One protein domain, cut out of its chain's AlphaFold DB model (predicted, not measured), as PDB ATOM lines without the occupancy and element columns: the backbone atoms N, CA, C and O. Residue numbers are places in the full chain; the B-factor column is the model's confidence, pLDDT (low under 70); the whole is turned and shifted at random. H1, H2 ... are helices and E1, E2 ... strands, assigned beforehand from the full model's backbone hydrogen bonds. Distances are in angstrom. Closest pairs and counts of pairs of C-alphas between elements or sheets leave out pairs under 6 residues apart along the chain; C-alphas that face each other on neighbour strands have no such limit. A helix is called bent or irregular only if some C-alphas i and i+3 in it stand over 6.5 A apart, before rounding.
ATOM      1  N   LYS A 261      80.835  23.624   8.728       95.38
ATOM      2  CA  LYS A 261      82.268  23.682   9.072       95.38
ATOM      3  C   LYS A 261      82.704  25.010   9.672       95.38
ATOM      4  O   LYS A 261      83.684  25.039  10.406       95.38
ATOM      5  N   SER A 262      81.980  26.091   9.408       96.56
ATOM      6  CA  SER A 262      82.259  27.408   9.970       96.56
ATOM      7  C   SER A 262      81.772  27.596  11.402       96.56
ATOM      8  O   SER A 262      82.011  28.661  11.979       96.56
ATOM      9  N   ILE A 263      81.103  26.597  11.982       97.38
ATOM     10  CA  ILE A 263      80.540  26.667  13.327       97.38
ATOM     11  C   ILE A 263      81.545  26.115  14.346       97.38
ATOM     12  O   ILE A 263      82.002  24.973  14.253       97.38
ATOM     13  N   LEU A 264      81.853  26.925  15.355       97.62
ATOM     14  CA  LEU A 264      82.531  26.528  16.582       97.62
ATOM     15  C   LEU A 264      81.527  26.571  17.732       97.62
ATOM     16  O   LEU A 264      80.896  27.597  17.975       97.62
ATOM     17  N   ILE A 265      81.388  25.466  18.454       96.88
ATOM     18  CA  ILE A 265      80.496  25.372  19.603       96.88
ATOM     19  C   ILE A 265      81.350  25.360  20.863       96.88
ATOM     20  O   ILE A 265      82.182  24.470  21.030       96.88
ATOM     21  N   ILE A 266      81.158  26.358  21.721       95.44
ATOM     22  CA  ILE A 266      81.868  26.493  22.997       95.44
ATOM     23  C   ILE A 266      80.948  26.083  24.155       95.44
ATOM     24  O   ILE A 266      79.730  26.215  24.016       95.44
ATOM     25  N   PRO A 267      81.487  25.609  25.294       92.81
ATOM     26  CA  PRO A 267      80.673  25.300  26.465       92.81
ATOM     27  C   PRO A 267      79.833  26.498  26.916       92.81
ATOM     28  O   PRO A 267      80.279  27.646  26.846       92.81
ATOM     29  N   ASP A 268      78.626  26.224  27.408       91.56
ATOM     30  CA  ASP A 268      77.827  27.241  28.087       91.56
ATOM     31  C   ASP A 268      78.529  27.721  29.365       91.56
ATOM     32  O   ASP A 268      79.301  26.988  29.991       91.56
ATOM     33  N   GLY A 304      71.025  31.708  24.269       87.88
ATOM     34  CA  GLY A 304      70.548  32.133  22.956       87.88
ATOM     35  C   GLY A 304      71.417  33.200  22.283       87.88
ATOM     36  O   GLY A 304      70.941  33.843  21.337       87.88
ATOM     37  N   GLN A 305      72.653  33.401  22.752       94.94
ATOM     38  CA  GLN A 305      73.645  34.290  22.158       94.94
ATOM     39  C   GLN A 305      74.684  33.501  21.351       94.94
ATOM     40  O   GLN A 305      75.182  32.459  21.766       94.94
ATOM     41  N   SER A 306      75.050  34.045  20.194       97.25
ATOM     42  CA  SER A 306      76.154  33.589  19.350       97.25
ATOM     43  C   SER A 306      76.938  34.793  18.832       97.25
ATOM     44  O   SER A 306      76.441  35.920  18.841       97.25
ATOM     45  N   LEU A 307      78.153  34.558  18.350       97.88
ATOM     46  CA  LEU A 307      78.980  35.543  17.657       97.88
ATOM     47  C   LEU A 307      79.071  35.154  16.188       97.88
ATOM     48  O   LEU A 307      79.320  33.991  15.881       97.88
ATOM     49  N   ILE A 308      78.898  36.112  15.286       98.06
ATOM     50  CA  ILE A 308      79.051  35.908  13.847       98.06
ATOM     51  C   ILE A 308      80.102  36.865  13.295       98.06
ATOM     52  O   ILE A 308      80.152  38.038  13.672       98.06
ATOM     53  N   ASP A 309      80.969  36.358  12.425       97.88
ATOM     54  CA  ASP A 309      81.964  37.167  11.739       97.88
ATOM     55  C   ASP A 309      81.294  37.995  10.641       97.88
ATOM     56  O   ASP A 309      80.537  37.467   9.820       97.88
ATOM     57  N   LYS A 310      81.613  39.291  10.583       96.00
ATOM     58  CA  LYS A 310      81.041  40.207   9.587       96.00
ATOM     59  C   LYS A 310      81.156  39.705   8.143       96.00
ATOM     60  O   LYS A 310      80.301  40.017   7.322       96.00
ATOM     61  N   SER A 311      82.187  38.911   7.821       95.31
ATOM     62  CA  SER A 311      82.434  38.431   6.455       95.31
ATOM     63  C   SER A 311      81.340  37.511   5.909       95.31
ATOM     64  O   SER A 311      81.192  37.422   4.692       95.31
ATOM     65  N   ILE A 312      80.554  36.862   6.778       95.25
ATOM     66  CA  ILE A 312      79.466  35.955   6.376       95.25
ATOM     67  C   ILE A 312      78.068  36.565   6.550       95.25
ATOM     68  O   ILE A 312      77.066  35.903   6.290       95.25
ATOM     69  N   MET A 313      77.981  37.835   6.957       94.62
ATOM     70  CA  MET A 313      76.706  38.547   7.105       94.62
ATOM     71  C   MET A 313      76.185  39.137   5.785       94.62
ATOM     72  O   MET A 313      75.012  39.497   5.699       94.62
ATOM     73  N   GLY A 314      77.019  39.219   4.743       92.50
ATOM     74  CA  GLY A 314      76.622  39.746   3.434       92.50
ATOM     75  C   GLY A 314      76.101  41.184   3.526       92.50
ATOM     76  O   GLY A 314      76.739  42.033   4.135       92.50
ATOM     77  N   GLU A 315      74.918  41.450   2.961       93.62
ATOM     78  CA  GLU A 315      74.268  42.775   3.022       93.62
ATOM     79  C   GLU A 315      73.849  43.204   4.443       93.62
ATOM     80  O   GLU A 315      73.497  44.362   4.665       93.62
ATOM     81  N   TYR A 316      73.897  42.284   5.412       94.94
ATOM     82  CA  TYR A 316      73.514  42.526   6.800       94.94
ATOM     83  C   TYR A 316      74.700  42.886   7.710       94.94
ATOM     84  O   TYR A 316      74.507  43.046   8.915       94.94
ATOM     85  N   ASP A 317      75.914  43.040   7.171       94.56
ATOM     86  CA  ASP A 317      77.122  43.386   7.941       94.56
ATOM     87  C   ASP A 317      77.064  44.777   8.607       94.56
ATOM     88  O   ASP A 317      77.819  45.062   9.536       94.56
ATOM     89  N   CYS A 318      76.135  45.628   8.170       94.50
ATOM     90  CA  CYS A 318      75.853  46.932   8.756       94.50
ATOM     91  C   CYS A 318      75.061  46.864  10.077       94.50
ATOM     92  O   CYS A 318      74.992  47.860  10.800       94.50
ATOM     93  N   TYR A 319      74.468  45.714  10.413       96.56
ATOM     94  CA  TYR A 319      73.694  45.535  11.642       96.56
ATOM     95  C   TYR A 319      74.561  45.001  12.784       96.56
ATOM     96  O   TYR A 319      75.472  44.204  12.580       96.56
ATOM     97  N   GLY A 320      74.247  45.400  14.021       97.38
ATOM     98  CA  GLY A 320      74.960  44.922  15.213       97.38
ATOM     99  C   GLY A 320      74.676  43.458  15.570       97.38
ATOM    100  O   GLY A 320      75.461  42.835  16.282       97.38
ATOM    101  N   MET A 321      73.569  42.893  15.086       96.75
ATOM    102  CA  MET A 321      73.226  41.480  15.246       96.75
ATOM    103  C   MET A 321      72.239  41.028  14.171       96.75
ATOM    104  O   MET A 321      71.537  41.849  13.577       96.75
ATOM    105  N   ILE A 322      72.158  39.714  13.967       96.25
ATOM    106  CA  ILE A 322      71.119  39.050  13.177       96.25
ATOM    107  C   ILE A 322      70.519  37.888  13.969       96.25
ATOM    108  O   ILE A 322      71.214  37.186  14.702       96.25
ATOM    109  N   LEU A 323      69.215  37.659  13.825       96.00
ATOM    110  CA  LEU A 323      68.537  36.536  14.468       96.00
ATOM    111  C   LEU A 323      68.476  35.350  13.506       96.00
ATOM    112  O   LEU A 323      67.754  35.400  12.511       96.00
ATOM    113  N   LEU A 324      69.189  34.273  13.831       95.00
ATOM    114  CA  LEU A 324      69.231  33.067  13.011       95.00
ATOM    115  C   LEU A 324      68.289  31.997  13.553       95.00
ATOM    116  O   LEU A 324      68.187  31.769  14.763       95.00
ATOM    117  N   ARG A 325      67.592  31.335  12.628       93.69
ATOM    118  CA  ARG A 325      66.745  30.173  12.893       93.69
ATOM    119  C   ARG A 325      66.983  29.133  11.810       93.69
ATOM    120  O   ARG A 325      66.932  29.457  10.630       93.69
ATOM    121  N   ASN A 326      67.209  27.899  12.230       94.38
ATOM    122  CA  ASN A 326      67.339  26.732  11.363       94.38
ATOM    123  C   ASN A 326      66.744  25.513  12.107       94.38
ATOM    124  O   ASN A 326      66.182  25.659  13.199       94.38
ATOM    125  N   ARG A 327      66.831  24.310  11.536       95.31
ATOM    126  CA  ARG A 327      66.388  23.058  12.156       95.31
ATOM    127  C   ARG A 327      67.050  22.890  13.522       95.31
ATOM    128  O   ARG A 327      68.273  22.792  13.623       95.31
ATOM    129  N   PHE A 328      66.231  22.898  14.575       95.81
ATOM    130  CA  PHE A 328      66.677  22.818  15.969       95.81
ATOM    131  C   PHE A 328      67.706  23.880  16.400       95.81
ATOM    132  O   PHE A 328      68.368  23.711  17.420       95.81
ATOM    133  N   PHE A 329      67.828  24.997  15.682       95.50
ATOM    134  CA  PHE A 329      68.778  26.062  15.999       95.50
ATOM    135  C   PHE A 329      68.081  27.409  16.061       95.50
ATOM    136  O   PHE A 329      67.308  27.772  15.171       95.50
ATOM    137  N   LYS A 330      68.352  28.158  17.126       94.75
ATOM    138  CA  LYS A 330      67.840  29.513  17.303       94.75
ATOM    139  C   LYS A 330      68.832  30.311  18.133       94.75
ATOM    140  O   LYS A 330      68.987  30.023  19.315       94.75
ATOM    141  N   SER A 331      69.402  31.357  17.542       95.88
ATOM    142  CA  SER A 331      70.314  32.249  18.256       95.88
ATOM    143  C   SER A 331      70.262  33.680  17.740       95.88
ATOM    144  O   SER A 331      70.165  33.920  16.535       95.88
ATOM    145  N   CYS A 332      70.394  34.635  18.657       96.75
ATOM    146  CA  CYS A 332      70.800  35.998  18.343       96.75
ATOM    147  C   CYS A 332      72.313  36.001  18.090       96.75
ATOM    148  O   CYS A 332      73.074  35.620  18.975       96.75
ATOM    149  N   CYS A 333      72.745  36.357  16.884       97.38
ATOM    150  CA  CYS A 333      74.142  36.316  16.467       97.38
ATOM    151  C   CYS A 333      74.688  37.740  16.362       97.38
ATOM    152  O   CYS A 333      74.282  38.491  15.475       97.38
ATOM    153  N   PHE A 334      75.584  38.121  17.269       97.75
ATOM    154  CA  PHE A 334      76.170  39.458  17.315       97.75
ATOM    155  C   PHE A 334      77.301  39.602  16.304       97.75
ATOM    156  O   PHE A 334      78.161  38.729  16.188       97.75
ATOM    157  N   ASN A 335      77.291  40.722  15.588       97.69
ATOM    158  CA  ASN A 335      78.287  41.058  14.585       97.69
ATOM    159  C   ASN A 335      79.636  41.338  15.251       97.69
ATOM    160  O   ASN A 335      79.761  42.218  16.106       97.69
ATOM    161  N   THR A 336      80.648  40.575  14.857       97.81
ATOM    162  CA  THR A 336      81.987  40.619  15.437       97.81
ATOM    163  C   THR A 336      83.062  40.465  14.362       97.81
ATOM    164  O   THR A 336      82.792  40.159  13.200       97.81
ATOM    165  N   ASN A 337      84.320  40.684  14.752       97.44
ATOM    166  CA  ASN A 337      85.485  40.401  13.917       97.44
ATOM    167  C   ASN A 337      86.209  39.170  14.485       97.44
ATOM    168  O   ASN A 337      87.303  39.300  15.032       97.44
ATOM    169  N   ILE A 338      85.579  37.995  14.403       97.88
ATOM    170  CA  ILE A 338      86.093  36.730  14.963       97.88
ATOM    171  C   ILE A 338      87.491  36.438  14.424       97.88
ATOM    172  O   ILE A 338      88.404  36.100  15.170       97.88
ATOM    173  N   GLN A 339      87.674  36.626  13.121       97.19
ATOM    174  CA  GLN A 339      88.940  36.332  12.455       97.19
ATOM    175  C   GLN A 339      90.061  37.253  12.918       97.19
ATOM    176  O   GLN A 339      91.150  36.791  13.240       97.19
ATOM    177  N   LYS A 340      89.754  38.546  13.047       97.31
ATOM    178  CA  LYS A 340      90.690  39.513  13.611       97.31
ATOM    179  C   LYS A 340      91.024  39.175  15.064       97.31
ATOM    180  O   LYS A 340      92.173  39.287  15.461       97.31
ATOM    181  N   TRP A 341      90.043  38.731  15.851       97.62
ATOM    182  CA  TRP A 341      90.284  38.321  17.232       97.62
ATOM    183  C   TRP A 341      91.244  37.127  17.313       97.62
ATOM    184  O   TRP A 341      92.144  37.139  18.151       97.62
ATOM    185  N   PHE A 342      91.115  36.132  16.429       97.31
ATOM    186  CA  PHE A 342      92.080  35.031  16.355       97.31
ATOM    187  C   PHE A 342      93.485  35.517  15.976       97.31
ATOM    188  O   PHE A 342      94.451  35.133  16.634       97.31
ATOM    189  N   GLU A 343      93.597  36.400  14.979       96.56
ATOM    190  CA  GLU A 343      94.871  37.005  14.560       96.56
ATOM    191  C   GLU A 343      95.534  37.794  15.701       96.56
ATOM    192  O   GLU A 343      96.691  37.537  16.038       96.56
ATOM    193  N   ASP A 344      94.784  38.690  16.350       97.75
ATOM    194  CA  ASP A 344      95.253  39.542  17.451       97.75
ATOM    195  C   ASP A 344      95.728  38.708  18.663       97.75
ATOM    196  O   ASP A 344      96.608  39.140  19.408       97.75
ATOM    197  N   ASN A 345      95.193  37.492  18.843       97.06
ATOM    198  CA  ASN A 345      95.564  36.562  19.918       97.06
ATOM    199  C   ASN A 345      96.520  35.442  19.469       97.06
ATOM    200  O   ASN A 345      96.784  34.518  20.238       97.06
ATOM    201  N   SER A 346      97.066  35.509  18.250       96.69
ATOM    202  CA  SER A 346      97.989  34.497  17.707       96.69
ATOM    203  C   SER A 346      97.421  33.064  17.705       96.69
ATOM    204  O   SER A 346      98.151  32.087  17.901       96.69
ATOM    205  N   ILE A 347      96.112  32.928  17.475       96.00
ATOM    206  CA  ILE A 347      95.422  31.644  17.314       96.00
ATOM    207  C   ILE A 347      95.394  31.313  15.822       96.00
ATOM    208  O   ILE A 347      94.642  31.907  15.055       96.00
ATOM    209  N   ASN A 348      96.236  30.370  15.412       94.69
ATOM    210  CA  ASN A 348      96.431  29.997  14.010       94.69
ATOM    211  C   ASN A 348      96.107  28.521  13.734       94.69
ATOM    212  O   ASN A 348      95.909  28.157  12.575       94.69
ATOM    213  N   ASP A 349      96.033  27.689  14.777       94.31
ATOM    214  CA  ASP A 349      95.729  26.262  14.686       94.31
ATOM    215  C   ASP A 349      94.541  25.873  15.577       94.31
ATOM    216  O   ASP A 349      94.341  26.424  16.662       94.31
ATOM    217  N   ILE A 350      93.751  24.897  15.122       93.69
ATOM    218  CA  ILE A 350      92.579  24.385  15.848       93.69
ATOM    219  C   ILE A 350      92.976  23.741  17.176       93.69
ATOM    220  O   ILE A 350      92.213  23.816  18.136       93.69
ATOM    221  N   SER A 351      94.183  23.180  17.283       93.56
ATOM    222  CA  SER A 351      94.692  22.598  18.525       93.56
ATOM    223  C   SER A 351      94.843  23.617  19.658       93.56
ATOM    224  O   SER A 351      95.016  23.219  20.807       93.56
ATOM    225  N   GLN A 352      94.834  24.921  19.352       95.25
ATOM    226  CA  GLN A 352      94.881  25.993  20.352       95.25
ATOM    227  C   GLN A 352      93.507  26.286  20.972       95.25
ATOM    228  O   GLN A 352      93.433  26.987  21.981       95.25
ATOM    229  N   LEU A 353      92.420  25.790  20.374       94.44
ATOM    230  CA  LEU A 353      91.081  25.939  20.933       94.44
ATOM    231  C   LEU A 353      90.939  25.096  22.204       94.44
ATOM    232  O   LEU A 353      91.636  24.102  22.406       94.44
ATOM    233  N   ASN A 354      90.009  25.491  23.074       91.88
ATOM    234  CA  ASN A 354      89.693  24.697  24.256       91.88
ATOM    235  C   ASN A 354      89.244  23.285  23.824       91.88
ATOM    236  O   ASN A 354      88.441  23.135  22.907       91.88
ATOM    237  N   LYS A 355      89.762  22.259  24.503       91.81
ATOM    238  CA  LYS A 355      89.451  20.839  24.274       91.81
ATOM    239  C   LYS A 355      87.954  20.501  24.341       91.81
ATOM    240  O   LYS A 355      87.542  19.505  23.759       91.81
ATOM    241  N   ASP A 356      87.172  21.304  25.060       92.94
ATOM    242  CA  ASP A 356      85.732  21.108  25.237       92.94
ATOM    243  C   ASP A 356      84.920  21.777  24.110       92.94
ATOM    244  O   ASP A 356      83.696  21.651  24.058       92.94
ATOM    245  N   CYS A 357      85.585  22.488  23.191       94.06
ATOM    246  CA  CYS A 357      84.956  23.030  21.997       94.06
ATOM    247  C   CYS A 357      84.703  21.942  20.948       94.06
ATOM    248  O   CYS A 357      85.496  21.019  20.768       94.06
ATOM    249  N   ILE A 358      83.624  22.102  20.183       95.62
ATOM    250  CA  ILE A 358      83.233  21.180  19.112       95.62
ATOM    251  C   ILE A 358      83.146  21.948  17.794       95.62
ATOM    252  O   ILE A 358      82.496  22.988  17.713       95.62
ATOM    253  N   THR A 359      83.795  21.443  16.746       96.38
ATOM    254  CA  THR A 359      83.744  22.025  15.399       96.38
ATOM    255  C   THR A 359      84.059  20.975  14.332       96.38
ATOM    256  O   THR A 359      84.708  19.970  14.619       96.38
ATOM    257  N   LEU A 360      83.597  21.211  13.100       96.06
ATOM    258  CA  LEU A 360      84.016  20.466  11.902       96.06
ATOM    259  C   LEU A 360      85.110  21.200  11.107       96.06
ATOM    260  O   LEU A 360      85.553  20.692  10.074       96.06
ATOM    261  N   ALA A 361      85.517  22.394  11.547       95.62
ATOM    262  CA  ALA A 361      86.587  23.151  10.916       95.62
ATOM    263  C   ALA A 361      87.889  22.340  10.910       95.62
ATOM    264  O   ALA A 361      88.202  21.626  11.864       95.62
ATOM    265  N   THR A 362      88.674  22.496   9.845       94.50
ATOM    266  CA  THR A 362      90.062  22.004   9.783       94.50
ATOM    267  C   THR A 362      91.077  23.142   9.836       94.50
ATOM    268  O   THR A 362      92.246  22.904  10.124       94.50
ATOM    269  N   ASN A 363      90.639  24.383   9.595       95.56
ATOM    270  CA  ASN A 363      91.440  25.589   9.750       95.56
ATOM    271  C   ASN A 363      90.705  26.628  10.618       95.56
ATOM    272  O   ASN A 363      89.498  26.811  10.479       95.56
ATOM    273  N   ILE A 364      91.429  27.375  11.464       95.94
ATOM    274  CA  ILE A 364      90.867  28.495  12.250       95.94
ATOM    275  C   ILE A 364      90.175  29.533  11.355       95.94
ATOM    276  O   ILE A 364      89.174  30.143  11.740       95.94
ATOM    277  N   LYS A 365      90.665  29.705  10.122       95.25
ATOM    278  CA  LYS A 365      90.083  30.638   9.153       95.25
ATOM    279  C   LYS A 365      88.665  30.271   8.720       95.25
ATOM    280  O   LYS A 365      87.928  31.159   8.282       95.25
ATOM    281  N   ASP A 366      88.286  29.004   8.863       95.94
ATOM    282  CA  ASP A 366      86.954  28.513   8.512       95.94
ATOM    283  C   ASP A 366      85.911  28.947   9.548       95.94
ATOM    284  O   ASP A 366      84.746  29.103   9.196       95.94
ATOM    285  N   ILE A 367      86.312  29.191  10.803       97.44
ATOM    286  CA  ILE A 367      85.407  29.498  11.918       97.44
ATOM    287  C   ILE A 367      84.860  30.923  11.790       97.44
ATOM    288  O   ILE A 367      85.560  31.908  12.034       97.44
ATOM    289  N   LYS A 368      83.578  31.035  11.446       97.62
ATOM    290  CA  LYS A 368      82.875  32.316  11.258       97.62
ATOM    291  C   LYS A 368      81.622  32.461  12.120       97.62
ATOM    292  O   LYS A 368      81.067  33.552  12.183       97.62
ATOM    293  N   LEU A 369      81.181  31.397  12.788       97.75
ATOM    294  CA  LEU A 369      80.074  31.423  13.740       97.75
ATOM    295  C   LEU A 369      80.516  30.723  15.024       97.75
ATOM    296  O   LEU A 369      80.930  29.569  14.984       97.75
ATOM    297  N   ILE A 370      80.412  31.404  16.162       97.56
ATOM    298  CA  ILE A 370      80.642  30.823  17.485       97.56
ATOM    299  C   ILE A 370      79.305  30.768  18.213       97.56
ATOM    300  O   ILE A 370      78.655  31.797  18.381       97.56
ATOM    301  N   THR A 371      78.887  29.584  18.642       96.56
ATOM    302  CA  THR A 371      77.612  29.368  19.334       96.56
ATOM    303  C   THR A 371      77.798  28.515  20.586       96.56
ATOM    304  O   THR A 371      78.901  28.049  20.867       96.56
ATOM    305  N   THR A 372      76.725  28.310  21.341       95.19
ATOM    306  CA  THR A 372      76.716  27.490  22.557       95.19
ATOM    307  C   THR A 372      75.633  26.408  22.482       95.19
ATOM    308  O   THR A 372      74.668  26.559  21.716       95.19
ATOM    309  N   PRO A 373      75.746  25.311  23.256       94.50
ATOM    310  CA  PRO A 373      74.734  24.258  23.294       94.50
ATOM    311  C   PRO A 373      73.323  24.785  23.574       94.50
ATOM    312  O   PRO A 373      72.380  24.350  22.915       94.50
ATOM    313  N   ASN A 374      73.161  25.784  24.447       92.31
ATOM    314  CA  ASN A 374      71.855  26.396  24.715       92.31
ATOM    315  C   ASN A 374      71.145  26.935  23.457       92.31
ATOM    316  O   ASN A 374      69.913  26.900  23.384       92.31
ATOM    317  N   SER A 375      71.872  27.370  22.425       94.94
ATOM    318  CA  SER A 375      71.285  27.817  21.148       94.94
ATOM    319  C   SER A 375      70.816  26.665  20.241       94.94
ATOM    320  O   SER A 375      70.016  26.871  19.319       94.94
ATOM    321  N   ILE A 376      71.266  25.440  20.519       95.62
ATOM    322  CA  ILE A 376      71.038  24.239  19.715       95.62
ATOM    323  C   ILE A 376      70.054  23.336  20.451       95.62
ATOM    324  O   ILE A 376      70.396  22.507  21.285       95.62
ATOM    325  N   LYS A 377      68.775  23.464  20.111       95.00
ATOM    326  CA  LYS A 377      67.672  22.732  20.750       95.00
ATOM    327  C   LYS A 377      67.695  21.226  20.462       95.00
ATOM    328  O   LYS A 377      66.989  20.473  21.126       95.00
ATOM    329  N   TYR A 378      68.531  20.794  19.517       95.25
ATOM    330  CA  TYR A 378      68.744  19.396  19.144       95.25
ATOM    331  C   TYR A 378      69.332  18.565  20.290       95.25
ATOM    332  O   TYR A 378      69.028  17.380  20.394       95.25
ATOM    333  N   ILE A 379      70.113  19.189  21.186       94.06
ATOM    334  CA  ILE A 379      70.805  18.496  22.289       94.06
ATOM    335  C   ILE A 379      69.862  17.772  23.252       94.06
ATOM    336  O   ILE A 379      70.303  16.916  24.010       94.06
ATOM    337  N   LYS A 380      68.563  18.104  23.228       93.38
ATOM    338  CA  LYS A 380      67.543  17.400  24.010       93.38
ATOM    339  C   LYS A 380      67.244  15.991  23.501       93.38
ATOM    340  O   LYS A 380      66.672  15.212  24.250       93.38
ATOM    341  N   PHE A 381      67.569  15.695  22.244       94.25
ATOM    342  CA  PHE A 381      67.177  14.448  21.581       94.25
ATOM    343  C   PHE A 381      68.376  13.608  21.157       94.25
ATOM    344  O   PHE A 381      68.286  12.387  21.150       94.25
ATOM    345  N   ALA A 382      69.492  14.240  20.795       94.12
ATOM    346  CA  ALA A 382      70.676  13.520  20.348       94.12
ATOM    347  C   ALA A 382      71.961  14.357  20.488       94.12
ATOM    348  O   ALA A 382      71.896  15.572  20.707       94.12
ATOM    349  N   PRO A 383      73.147  13.728  20.364       94.56
ATOM    350  CA  PRO A 383      74.425  14.405  20.540       94.56
ATOM    351  C   PRO A 383      74.642  15.577  19.576       94.56
ATOM    352  O   PRO A 383      74.304  15.528  18.393       94.56
ATOM    353  N   LEU A 384      75.318  16.609  20.076       93.50
ATOM    354  CA  LEU A 384      75.613  17.846  19.353       93.50
ATOM    355  C   LEU A 384      76.376  17.629  18.036       93.50
ATOM    356  O   LEU A 384      76.098  18.282  17.032       93.50
ATOM    357  N   LEU A 385      77.326  16.689  18.026       92.88
ATOM    358  CA  LEU A 385      78.121  16.381  16.836       92.88
ATOM    359  C   LEU A 385      77.258  15.795  15.707       92.88
ATOM    360  O   LEU A 385      77.507  16.080  14.536       92.88
ATOM    361  N   GLN A 386      76.213  15.030  16.049       94.88
ATOM    362  CA  GLN A 386      75.266  14.519  15.061       94.88
ATOM    363  C   GLN A 386      74.533  15.677  14.387       94.88
ATOM    364  O   GLN A 386      74.521  15.731  13.160       94.88
ATOM    365  N   TRP A 387      74.009  16.633  15.162       96.31
ATOM    366  CA  TRP A 387      73.390  17.843  14.609       96.31
ATOM    367  C   TRP A 387      74.337  18.588  13.673       96.31
ATOM    368  O   TRP A 387      73.974  18.866  12.533       96.31
ATOM    369  N   LEU A 388      75.572  18.840  14.117       94.88
ATOM    370  CA  LEU A 388      76.553  19.594  13.339       94.88
ATOM    371  C   LEU A 388      76.901  18.904  12.007       94.88
ATOM    372  O   LEU A 388      77.128  19.571  11.006       94.88
ATOM    373  N   SER A 389      76.885  17.567  11.973       93.50
ATOM    374  CA  SER A 389      77.105  16.779  10.750       93.50
ATOM    375  C   SER A 389      75.886  16.673   9.821       93.50
ATOM    376  O   SER A 389      76.027  16.239   8.678       93.50
ATOM    377  N   LYS A 390      74.687  17.004  10.318       93.38
ATOM    378  CA  LYS A 390      73.401  16.806   9.626       93.38
ATOM    379  C   LYS A 390      72.694  18.105   9.266       93.38
ATOM    380  O   LYS A 390      71.731  18.063   8.506       93.38
TER     381      LYS A 390
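AT A GLANCE: This is residues 261 to 268 and 304 to 390 of the 393 residues of an uncharacterized protein of Acetivibrio ethanolgignens (UniProt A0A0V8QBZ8). A strongly twisted sheet of five strands has its short helices at opposite ends of its longest strand, E4: H1 follows the end of E4, while H2 is near its beginning, with H3 close to H2. A long loop, residues 345 to 368, swings out from H1 and comes back past edge strand E1, pairing briefly with it before the short strand E5. The printed part has 95 residues, with five named strands and three named helices in the order E1, E2, E3, E4, H1, E5, H2, H3. The sheet is mixed, in the order E1, E5, E2, E4, E3, and the class is mixed, helices and strands, although under half of the residues, 43 of 95, are in named elements. The whole is compact, with a radius of gyration of the C-alphas of 13.1 A, and is rounded in outline, with spans of 37 by 32 by 21 A.

IN THESE COORDINATES: The printed part begins at Lys 261, and E1, residues 263 to 265, starts with C-alpha 263 at (80.540, 26.667, 13.327). After the cut comes E2, residues 305 to 309, 13.6 A from first to last C-alpha. E3, residues 321 to 326, is 16.3 A long. E4, residues 329 to 336, is the longest strand at 19.7 A and runs from C-alpha 329 at (68.778, 26.062, 15.999); it bends by 55 degrees at residue 332. H1, residues 338 to 344, is 9.9 A long. E5, residues 369 to 371, is 6.4 A long, as is E1. H2, residues 377 to 380, is 6.3 A long and is neither bent nor irregular, but only just. H3, residues 384 to 390, is 10.0 A long and ends with C-alpha 390 at (73.401, 16.806, 9.626).

HOW THE PARTS SIT: E1 is an edge strand and is parallel to E5, at 24 degrees, with N 264 and O 369 2.8 A apart. On its own account E1 also pairs outside the named strands: its residues 264 to 265 are antiparallel to residues 358 to 359. E5 is antiparallel to E2, at 167 degrees, with N 307 and O 370 2.8 A apart. E2 is parallel to E4, at 51 degrees, with N 306 and O 332 2.8 A apart and N 336 and O 308 2.8 A apart. E3, the other edge strand, is antiparallel to E4, at 154 degrees; the two are a hairpin, with N 324 and O 331 2.9 A apart. From edge to edge the strands' lines turn by 90 degrees. H1 is on the sheet but only grazes it, with residues 338 to 340; its closest C-alphas to E2 are those of Asp 309 and Ile 338, 5.3 A apart. H2 is not on the sheet, though the C-alphas of Phe 329 in E4 and Lys 377 in H2, the closest of the two, are 5.9 A apart. H3 only grazes the sheet, with residues 384 to 388, and H3 and E1 are near each other, with 5 pairs of C-alphas within 10 A. H2 and H3 are close but not clearly touching: their closest C-alphas, those of Tyr 378 and Trp 387, are 6.7 A apart. H1 is apart from both H2 and H3. In H1 and H3 every O i to N i+4 pair is within hydrogen-bond range, and H2 is too short for such a pair.

THE WHOLE: The two C-alphas farthest apart are those of Asp 344 and Phe 381, at 37.9 A. Residues 269 to 303 are cut out, and C-alphas 268 and 304 are 10.2 A apart across the cut. The links from E2 to E3, 11 residues, and from H1 to E5, 24 residues, are long. The mean pLDDT of the printed part is 95.4, and no printed residue is under 70.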